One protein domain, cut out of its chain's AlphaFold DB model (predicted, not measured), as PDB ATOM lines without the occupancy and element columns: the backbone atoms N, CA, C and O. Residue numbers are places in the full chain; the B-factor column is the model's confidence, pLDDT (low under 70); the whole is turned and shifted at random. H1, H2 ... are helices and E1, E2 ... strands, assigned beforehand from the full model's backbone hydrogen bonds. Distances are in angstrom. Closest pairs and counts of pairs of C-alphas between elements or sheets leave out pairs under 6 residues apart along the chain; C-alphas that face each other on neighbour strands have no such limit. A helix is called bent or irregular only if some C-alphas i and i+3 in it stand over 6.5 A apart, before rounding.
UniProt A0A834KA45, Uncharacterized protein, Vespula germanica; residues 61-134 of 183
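AT A GLANCE: This is residues 61 to 134 of the 183 residues of an uncharacterized protein of Vespula germanica (UniProt A0A834KA45). The printed part is an open, T-like frame with no packed core: a two-stranded hairpin, E1 and E2, makes one end of the long bar, H1 and the stretch before it make the other end, and the short H2 lies between. H3 begins close to H2, and its residues 118 to 128, with the tail 129 to 134, stick out from the bar as the stem. There are 74 residues printed, with three named helices and two named strands in the order H1, H2, E1, E2, H3; the one sheet has the order E1 - E2 and is antiparallel, and the class is mixed, helices and strands. The whole is extended, with a radius of gyration of the C-alphas of 18.3 A, and its outline is flat, 55 by 41 by 16 A.

IN THESE COORDINATES: After residues 61 to 70, H1 holds residues 71 to 78, beginning at C-alpha 71 (166.521, 89.956, 150.771). It is irregular, but only just: C-alphas 74 and 77 are 6.8 A apart. H2 is residues 83 to 86. E1, residues 89 to 94, is 16.4 A long from first to last C-alpha, with C-alpha 89 at (171.136, 114.085, 155.208). E2, residues 106 to 111, is 15.3 A long. H3, residues 114 to 128, is 20.6 A long and ends at C-alpha 128 (147.144, 106.866, 164.765).

HOW THE PARTS SIT: E1 and E2 are a hairpin of antiparallel neighbours, with 151 degrees between their directions. C-alphas 92 and 108 face each other at 4.6 A; N 91 and O 109 are within hydrogen-bond range at 2.9 A, and N 107 and O 93 at 2.7 A. H2 and H3 only just touch, with 3 pairs of C-alphas within 8 A, and H3 does so with residues 115 to 116 alone; the closest C-alphas are those of Trp 85 and Phe 116, 6.1 A apart. E1 and H3 are apart. H1 touches no helix and is apart from E1, E2, H2 and H3. In H3 every O i to N i+4 pair is within hydrogen-bond range; in H1 0 of 4 are, beside 3 of 5 O i to N i+3 pairs, and H2 is too short for an i+4 pair.

THE WHOLE: The two C-alphas farthest apart are those of Val 62 and Ser 99, at 54.9 A. Residues 118 to 134 stand free; the other 57 residues span 55 by 22 by 14 A. The printed part has no cut. The link from E1 to E2, 11 residues, is long; those from H1 to H2, H2 to E1 and E2 to H3 are tight. The mean pLDDT of the printed part is 70.0, and 28 residues are under 70: 61 to 81, 83 to 86, 115, and 131 to 132.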
ATOM      1  N   ILE A  61     156.176  88.101 147.356       38.47
ATOM      2  CA  ILE A  61     157.125  88.572 146.371       38.47
ATOM      3  C   ILE A  61     158.271  87.566 146.302       38.47
ATOM      4  O   ILE A  61     159.089  87.487 147.217       38.47
ATOM      5  N   VAL A  62     158.359  86.821 145.200       40.16
ATOM      6  CA  VAL A  62     159.656  86.333 144.729       40.16
ATOM      7  C   VAL A  62     160.343  87.542 144.096       40.16
ATOM      8  O   VAL A  62     160.097  87.904 142.946       40.16
ATOM      9  N   LEU A  63     161.113  88.257 144.920       34.09
ATOM     10  CA  LEU A  63     161.879  89.443 144.539       34.09
ATOM     11  C   LEU A  63     163.120  88.994 143.769       34.09
ATOM     12  O   LEU A  63     164.144  88.693 144.368       34.09
ATOM     13  N   THR A  64     163.069  88.984 142.439       42.16
ATOM     14  CA  THR A  64     164.297  88.942 141.635       42.16
ATOM     15  C   THR A  64     164.402  90.192 140.774       42.16
ATOM     16  O   THR A  64     163.561  90.400 139.901       42.16
ATOM     17  N   THR A  65     165.432  91.020 141.009       33.31
ATOM     18  CA  THR A  65     166.375  91.537 139.985       33.31
ATOM     19  C   THR A  65     167.438  92.489 140.583       33.31
ATOM     20  O   THR A  65     167.208  93.664 140.852       33.31
ATOM     21  N   LYS A  66     168.634  91.916 140.778       42.72
ATOM     22  CA  LYS A  66     170.030  92.391 140.609       42.72
ATOM     23  C   LYS A  66     170.563  93.781 141.019       42.72
ATOM     24  O   LYS A  66     171.774  93.930 140.926       42.72
ATOM     25  N   LEU A  67     169.806  94.761 141.516       42.03
ATOM     26  CA  LEU A  67     170.429  96.047 141.938       42.03
ATOM     27  C   LEU A  67     169.995  96.593 143.296       42.03
ATOM     28  O   LEU A  67     170.477  97.630 143.738       42.03
ATOM     29  N   THR A  68     169.113  95.888 143.987       45.19
ATOM     30  CA  THR A  68     168.746  96.214 145.363       45.19
ATOM     31  C   THR A  68     168.639  94.900 146.122       45.19
ATOM     32  O   THR A  68     167.976  93.962 145.693       45.19
ATOM     33  N   ASN A  69     169.378  94.817 147.216       42.91
ATOM     34  CA  ASN A  69     169.482  93.737 148.191       42.91
ATOM     35  C   ASN A  69     168.160  93.574 148.973       42.91
ATOM     36  O   ASN A  69     168.089  93.736 150.191       42.91
ATOM     37  N   TRP A  70     167.090  93.274 148.230       44.56
ATOM     38  CA  TRP A  70     165.711  93.093 148.688       44.56
ATOM     39  C   TRP A  70     165.508  91.900 149.627       44.56
ATOM     40  O   TRP A  70     164.480  91.845 150.301       44.56
ATOM     41  N   ASP A  71     166.495  91.007 149.747       46.53
ATOM     42  CA  ASP A  71     166.521  89.956 150.771       46.53
ATOM     43  C   ASP A  71     166.389  90.534 152.192       46.53
ATOM     44  O   ASP A  71     165.792  89.906 153.063       46.53
ATOM     45  N   GLY A  72     166.815  91.786 152.408       47.00
ATOM     46  CA  GLY A  72     166.640  92.488 153.683       47.00
ATOM     47  C   GLY A  72     165.204  92.935 153.994       47.00
ATOM     48  O   GLY A  72     164.906  93.226 155.146       47.00
ATOM     49  N   PHE A  73     164.285  92.996 153.021       44.25
ATOM     50  CA  PHE A  73     162.893  93.402 153.292       44.25
ATOM     51  C   PHE A  73     162.039  92.240 153.822       44.25
ATOM     52  O   PHE A  73     161.123  92.454 154.618       44.25
ATOM     53  N   ARG A  74     162.379  90.996 153.444       39.62
ATOM     54  CA  ARG A  74     161.846  89.774 154.079       39.62
ATOM     55  C   ARG A  74     162.206  89.722 155.570       39.62
ATOM     56  O   ARG A  74     161.459  89.159 156.360       39.62
ATOM     57  N   ASP A  75     163.295  90.386 155.938       45.09
ATOM     58  CA  ASP A  75     163.854  90.484 157.283       45.09
ATOM     59  C   ASP A  75     163.230  91.621 158.126       45.09
ATOM     60  O   ASP A  75     163.590  91.827 159.280       45.09
ATOM     61  N   MET A  76     162.226  92.350 157.611       44.75
ATOM     62  CA  MET A  76     161.495  93.350 158.410       44.75
ATOM     63  C   MET A  76     160.642  92.692 159.514       44.75
ATOM     64  O   MET A  76     160.371  93.316 160.538       44.75
ATOM     65  N   SER A  77     160.266  91.415 159.350       45.78
ATOM     66  CA  SER A  77     159.734  90.578 160.442       45.78
ATOM     67  C   SER A  77     160.802  90.156 161.461       45.78
ATOM     68  O   SER A  77     160.457  89.744 162.562       45.78
ATOM     69  N   LEU A  78     162.080  90.282 161.104       46.59
ATOM     70  CA  LEU A  78     163.273  90.003 161.912       46.59
ATOM     71  C   LEU A  78     163.970  91.306 162.372       46.59
ATOM     72  O   LEU A  78     165.069  91.273 162.914       46.59
ATOM     73  N   SER A  79     163.298  92.460 162.236       56.12
ATOM     74  CA  SER A  79     163.764  93.791 162.668       56.12
ATOM     75  C   SER A  79     164.998  94.349 161.939       56.12
ATOM     76  O   SER A  79     165.656  95.263 162.450       56.12
ATOM     77  N   TYR A  80     165.310  93.873 160.734       59.97
ATOM     78  CA  TYR A  80     166.427  94.411 159.959       59.97
ATOM     79  C   TYR A  80     165.997  95.537 159.014       59.97
ATOM     80  O   TYR A  80     165.032  95.440 158.260       59.97
ATOM     81  N   PHE A  81     166.768  96.624 159.045       64.81
ATOM     82  CA  PHE A  81     166.614  97.775 158.160       64.81
ATOM     83  C   PHE A  81     167.974  98.093 157.529       64.81
ATOM     84  O   PHE A  81     168.949  98.243 158.281       64.81
ATOM     85  N   PRO A  82     168.062  98.249 156.193       70.88
ATOM     86  CA  PRO A  82     169.303  98.626 155.527       70.88
ATOM     87  C   PRO A  82     169.900  99.905 156.120       70.88
ATOM     88  O   PRO A  82     169.181 100.873 156.369       70.88
ATOM     89  N   VAL A  83     171.225  99.948 156.292       69.06
ATOM     90  CA  VAL A  83     171.928 101.125 156.844       69.06
ATOM     91  C   VAL A  83     171.622 102.386 156.033       69.06
ATOM     92  O   VAL A  83     171.337 103.430 156.608       69.06
ATOM     93  N   ALA A  84     171.548 102.270 154.704       67.38
ATOM     94  CA  ALA A  84     171.203 103.379 153.817       67.38
ATOM     95  C   ALA A  84     169.828 104.009 154.114       67.38
ATOM     96  O   ALA A  84     169.622 105.181 153.817       67.38
ATOM     97  N   TRP A  85     168.887 103.260 154.700       69.44
ATOM     98  CA  TRP A  85     167.574 103.783 155.096       69.44
ATOM     99  C   TRP A  85     167.614 104.479 156.459       69.44
ATOM    100  O   TRP A  85     166.742 105.290 156.748       69.44
ATOM    101  N   LYS A  86     168.633 104.181 157.276       67.81
ATOM    102  CA  LYS A  86     168.884 104.802 158.585       67.81
ATOM    103  C   LYS A  86     169.710 106.089 158.477       67.81
ATOM    104  O   LYS A  86     169.755 106.867 159.425       67.81
ATOM    105  N   CYS A  87     170.373 106.323 157.343       76.12
ATOM    106  CA  CYS A  87     171.170 107.522 157.106       76.12
ATOM    107  C   CYS A  87     170.285 108.701 156.675       76.12
ATOM    108  O   CYS A  87     169.617 108.635 155.644       76.12
ATOM    109  N   ALA A  88     170.331 109.802 157.425       83.69
ATOM    110  CA  ALA A  88     169.678 111.060 157.066       83.69
ATOM    111  C   ALA A  88     170.706 112.102 156.607       83.69
ATOM    112  O   ALA A  88     171.808 112.191 157.152       83.69
ATOM    113  N   LYS A  89     170.335 112.928 155.626       84.38
ATOM    114  CA  LYS A  89     171.136 114.085 155.208       84.38
ATOM    115  C   LYS A  89     170.791 115.281 156.092       84.38
ATOM    116  O   LYS A  89     169.650 115.733 156.080       84.38
ATOM    117  N   ILE A  90     171.766 115.816 156.819       85.38
ATOM    118  CA  ILE A  90     171.558 116.993 157.671       85.38
ATOM    119  C   ILE A  90     171.713 118.265 156.834       85.38
ATOM    120  O   ILE A  90     172.724 118.452 156.157       85.38
ATOM    121  N   ILE A  91     170.712 119.143 156.886       85.38
ATOM    122  CA  ILE A  91     170.751 120.490 156.306       85.38
ATOM    123  C   ILE A  91     170.586 121.512 157.427       85.38
ATOM    124  O   ILE A  91     169.747 121.348 158.309       85.38
ATOM    125  N   LEU A  92     171.389 122.572 157.398       85.94
ATOM    126  CA  LEU A  92     171.331 123.655 158.373       85.94
ATOM    127  C   LEU A  92     170.474 124.802 157.829       85.94
ATOM    128  O   LEU A  92     170.811 125.390 156.804       85.94
ATOM    129  N   ILE A  93     169.394 125.149 158.534       86.56
ATOM    130  CA  ILE A  93     168.543 126.301 158.202       86.56
ATOM    131  C   ILE A  93     168.808 127.445 159.188       86.56
ATOM    132  O   ILE A  93     168.686 127.230 160.396       86.56
ATOM    133  N   PRO A  94     169.156 128.660 158.728       87.06
ATOM    134  CA  PRO A  94     169.411 129.786 159.621       87.06
ATOM    135  C   PRO A  94     168.137 130.213 160.364       87.06
ATOM    136  O   PRO A  94     167.037 130.240 159.805       87.06
ATOM    137  N   LYS A  95     168.271 130.562 161.646       90.06
ATOM    138  CA  LYS A  95     167.189 131.159 162.438       90.06
ATOM    139  C   LYS A  95     166.945 132.591 161.940       90.06
ATOM    140  O   LYS A  95     167.909 133.337 161.775       90.06
ATOM    141  N   PRO A  96     165.681 133.001 161.746       88.75
ATOM    142  CA  PRO A  96     165.371 134.354 161.301       88.75
ATOM    143  C   PRO A  96     165.863 135.382 162.330       88.75
ATOM    144  O   PRO A  96     165.751 135.157 163.536       88.75
ATOM    145  N   GLY A  97     166.416 136.497 161.845       88.50
ATOM    146  CA  GLY A  97     166.867 137.616 162.681       88.50
ATOM    147  C   GLY A  97     168.129 137.355 163.512       88.50
ATOM    148  O   GLY A  97     168.403 138.114 164.436       88.50
ATOM    149  N   LYS A  98     168.894 136.293 163.226       87.12
ATOM    150  CA  LYS A  98     170.158 135.987 163.916       87.12
ATOM    151  C   LYS A  98     171.342 136.016 162.954       87.12
ATOM    152  O   LYS A  98     171.179 135.798 161.759       87.12
ATOM    153  N   SER A  99     172.538 136.270 163.484       83.62
ATOM    154  CA  SER A  99     173.763 136.310 162.685       83.62
ATOM    155  C   SER A  99     174.098 134.932 162.100       83.62
ATOM    156  O   SER A  99     174.102 133.926 162.807       83.62
ATOM    157  N   SER A 100     174.446 134.881 160.816       81.00
ATOM    158  CA  SER A 100     174.839 133.638 160.124       81.00
ATOM    159  C   SER A 100     176.251 133.153 160.478       81.00
ATOM    160  O   SER A 100     176.691 132.114 160.003       81.00
ATOM    161  N   ILE A 101     176.976 133.906 161.308       83.50
ATOM    162  CA  ILE A 101     178.379 133.643 161.653       83.50
ATOM    163  C   ILE A 101     178.491 132.488 162.661       83.50
ATOM    164  O   ILE A 101     179.447 131.721 162.635       83.50
ATOM    165  N   THR A 102     177.505 132.334 163.550       85.75
ATOM    166  CA  THR A 102     177.555 131.349 164.637       85.75
ATOM    167  C   THR A 102     176.702 130.125 164.315       85.75
ATOM    168  O   THR A 102     175.502 130.244 164.072       85.75
ATOM    169  N   LEU A 103     177.274 128.919 164.423       84.75
ATOM    170  CA  LEU A 103     176.572 127.651 164.156       84.75
ATOM    171  C   LEU A 103     175.310 127.453 165.026       84.75
ATOM    172  O   LEU A 103     174.311 126.897 164.577       84.75
ATOM    173  N   VAL A 104     175.316 127.983 166.256       88.44
ATOM    174  CA  VAL A 104     174.182 127.968 167.207       88.44
ATOM    175  C   VAL A 104     172.933 128.662 166.638       88.44
ATOM    176  O   VAL A 104     171.795 128.391 167.054       88.44
ATOM    177  N   ASN A 105     173.118 129.540 165.651       91.94
ATOM    178  CA  ASN A 105     172.032 130.249 164.988       91.94
ATOM    179  C   ASN A 105     171.364 129.433 163.882       91.94
ATOM    180  O   ASN A 105     170.391 129.909 163.310       91.94
ATOM    181  N   TYR A 106     171.791 128.197 163.632       90.31
ATOM    182  CA  TYR A 106     171.137 127.296 162.691       90.31
ATOM    183  C   TYR A 106     170.221 126.291 163.403       90.31
ATOM    184  O   TYR A 106     170.346 126.009 164.597       90.31
ATOM    185  N   LYS A 107     169.243 125.776 162.659       87.69
ATOM    186  CA  LYS A 107     168.403 124.632 163.006       87.69
ATOM    187  C   LYS A 107     168.812 123.471 162.095       87.69
ATOM    188  O   LYS A 107     168.649 123.604 160.880       87.69
ATOM    189  N   PRO A 108     169.354 122.367 162.629       91.50
ATOM    190  CA  PRO A 108     169.594 121.182 161.820       91.50
ATOM    191  C   PRO A 108     168.262 120.503 161.485       91.50
ATOM    192  O   PRO A 108     167.429 120.289 162.364       91.50
ATOM    193  N   ILE A 109     168.071 120.161 160.213       87.25
ATOM    194  CA  ILE A 109     166.961 119.344 159.720       87.25
ATOM    195  C   ILE A 109     167.535 118.069 159.115       87.25
ATOM    196  O   ILE A 109     168.410 118.121 158.250       87.25
ATOM    197  N   SER A 110     167.019 116.928 159.560       87.31
ATOM    198  CA  SER A 110     167.382 115.609 159.044       87.31
ATOM    199  C   SER A 110     166.457 115.222 157.895       87.31
ATOM    200  O   SER A 110     165.279 114.931 158.099       87.31
ATOM    201  N   LEU A 111     166.986 115.189 156.675       82.00
ATOM    202  CA  LEU A 111     166.267 114.707 155.504       82.00
ATOM    203  C   LEU A 111     166.449 113.199 155.353       82.00
ATOM    204  O   LEU A 111     167.512 112.713 154.963       82.00
ATOM    205  N   LEU A 112     165.378 112.471 155.649       79.56
ATOM    206  CA  LEU A 112     165.306 111.025 155.474       79.56
ATOM    207  C   LEU A 112     165.133 110.644 153.992       79.56
ATOM    208  O   LEU A 112     164.480 111.382 153.242       79.56
ATOM    209  N   PRO A 113     165.651 109.478 153.563       76.62
ATOM    210  CA  PRO A 113     165.364 108.923 152.247       76.62
ATOM    211  C   PRO A 113     163.857 108.736 152.049       76.62
ATOM    212  O   PRO A 113     163.142 108.342 152.971       76.62
ATOM    213  N   THR A 114     163.359 108.953 150.832       74.94
ATOM    214  CA  THR A 114     161.915 108.899 150.544       74.94
ATOM    215  C   THR A 114     161.274 107.562 150.919       74.94
ATOM    216  O   THR A 114     160.144 107.534 151.396       74.94
ATOM    217  N   ILE A 115     162.009 106.454 150.769       69.94
ATOM    218  CA  ILE A 115     161.539 105.120 151.166       69.94
ATOM    219  C   ILE A 115     161.226 105.072 152.670       69.94
ATOM    220  O   ILE A 115     160.199 104.526 153.068       69.94
ATOM    221  N   PHE A 116     162.067 105.696 153.498       75.44
ATOM    222  CA  PHE A 116     161.855 105.751 154.940       75.44
ATOM    223  C   PHE A 116     160.665 106.652 155.300       75.44
ATOM    224  O   PHE A 116     159.838 106.256 156.112       75.44
ATOM    225  N   LYS A 117     160.482 107.787 154.608       75.00
ATOM    226  CA  LYS A 117     159.294 108.649 154.783       75.00
ATOM    227  C   LYS A 117     157.979 107.914 154.478       75.00
ATOM    228  O   LYS A 117     156.974 108.106 155.160       75.00
ATOM    229  N   ILE A 118     157.974 107.046 153.461       76.19
ATOM    230  CA  ILE A 118     156.811 106.197 153.143       76.19
ATOM    231  C   ILE A 118     156.549 105.206 154.283       76.19
ATOM    232  O   ILE A 118     155.401 105.046 154.704       76.19
ATOM    233  N   LEU A 119     157.599 104.562 154.801       74.50
ATOM    234  CA  LEU A 119     157.487 103.651 155.939       74.50
ATOM    235  C   LEU A 119     156.935 104.370 157.181       74.50
ATOM    236  O   LEU A 119     155.992 103.867 157.793       74.50
ATOM    237  N   GLU A 120     157.450 105.557 157.507       77.19
ATOM    238  CA  GLU A 120     156.950 106.400 158.601       77.19
ATOM    239  C   GLU A 120     155.462 106.705 158.441       77.19
ATOM    240  O   GLU A 120     154.700 106.546 159.394       77.19
ATOM    241  N   LYS A 121     155.011 107.066 157.232       78.44
ATOM    242  CA  LYS A 121     153.590 107.318 156.961       78.44
ATOM    243  C   LYS A 121     152.738 106.066 157.176       78.44
ATOM    244  O   LYS A 121     151.663 106.161 157.766       78.44
ATOM    245  N   ILE A 122     153.199 104.897 156.729       76.31
ATOM    246  CA  ILE A 122     152.485 103.626 156.933       76.31
ATOM    247  C   ILE A 122     152.378 103.302 158.428       76.31
ATOM    248  O   ILE A 122     151.305 102.910 158.892       76.31
ATOM    249  N   ILE A 123     153.468 103.467 159.181       77.75
ATOM    250  CA  ILE A 123     153.489 103.253 160.634       77.75
ATOM    251  C   ILE A 123     152.544 104.240 161.319       77.75
ATOM    252  O   ILE A 123     151.682 103.814 162.088       77.75
ATOM    253  N   TYR A 124     152.634 105.526 160.977       78.62
ATOM    254  CA  TYR A 124     151.756 106.574 161.490       78.62
ATOM    255  C   TYR A 124     150.286 106.225 161.271       78.62
ATOM    256  O   TYR A 124     149.526 106.230 162.228       78.62
ATOM    257  N   LEU A 125     149.880 105.845 160.056       77.62
ATOM    258  CA  LEU A 125     148.484 105.499 159.772       77.62
ATOM    259  C   LEU A 125     147.998 104.297 160.595       77.62
ATOM    260  O   LEU A 125     146.861 104.291 161.055       77.62
ATOM    261  N   ARG A 126     148.858 103.299 160.829       77.81
ATOM    262  CA  ARG A 126     148.512 102.123 161.646       77.81
ATOM    263  C   ARG A 126     148.455 102.422 163.143       77.81
ATOM    264  O   ARG A 126     147.711 101.754 163.859       77.81
ATOM    265  N   MET A 127     149.279 103.353 163.620       76.69
ATOM    266  CA  MET A 127     149.342 103.732 165.032       76.69
ATOM    267  C   MET A 127     148.300 104.783 165.392       76.69
ATOM    268  O   MET A 127     147.725 104.703 166.469       76.69
ATOM    269  N   TYR A 128     148.028 105.735 164.501       77.00
ATOM    270  CA  TYR A 128     147.144 106.866 164.765       77.00
ATOM    271  C   TYR A 128     145.749 106.408 165.200       77.00
ATOM    272  O   TYR A 128     145.229 106.897 166.196       77.00
ATOM    273  N   ASP A 129     145.192 105.397 164.530       70.81
ATOM    274  CA  ASP A 129     143.870 104.857 164.876       70.81
ATOM    275  C   ASP A 129     143.863 104.085 166.208       70.81
ATOM    276  O   ASP A 129     142.812 103.950 166.836       70.81
ATOM    277  N   LYS A 130     145.029 103.601 166.661       74.19
ATOM    278  CA  LYS A 130     145.208 102.872 167.928       74.19
ATOM    279  C   LYS A 130     145.568 103.787 169.102       74.19
ATOM    280  O   LYS A 130     145.284 103.457 170.249       74.19
ATOM    281  N   CYS A 131     146.181 104.935 168.836       69.38
ATOM    282  CA  CYS A 131     146.585 105.922 169.833       69.38
ATOM    283  C   CYS A 131     145.456 106.935 170.084       69.38
ATOM    284  O   CYS A 131     145.609 108.123 169.820       69.38
ATOM    285  N   GLN A 132     144.313 106.469 170.597       66.00
ATOM    286  CA  GLN A 132     143.163 107.340 170.895       66.00
ATOM    287  C   GLN A 132     143.249 108.030 172.268       66.00
ATOM    288  O   GLN A 132     142.539 109.000 172.514       66.00
ATOM    289  N   ASN A 133     144.171 107.605 173.136       77.19
ATOM    290  CA  ASN A 133     144.350 108.157 174.485       77.19
ATOM    291  C   ASN A 133     145.232 109.421 174.501       77.19
ATOM    292  O   ASN A 133     146.124 109.559 175.335       77.19
ATOM    293  N   ILE A 134     145.012 110.342 173.559       81.44
ATOM    294  CA  ILE A 134     145.698 111.638 173.541       81.44
ATOM    295  C   ILE A 134     144.916 112.608 174.440       81.44
ATOM    296  O   ILE A 134     143.715 112.790 174.220       81.44
TER     297      ILE A 134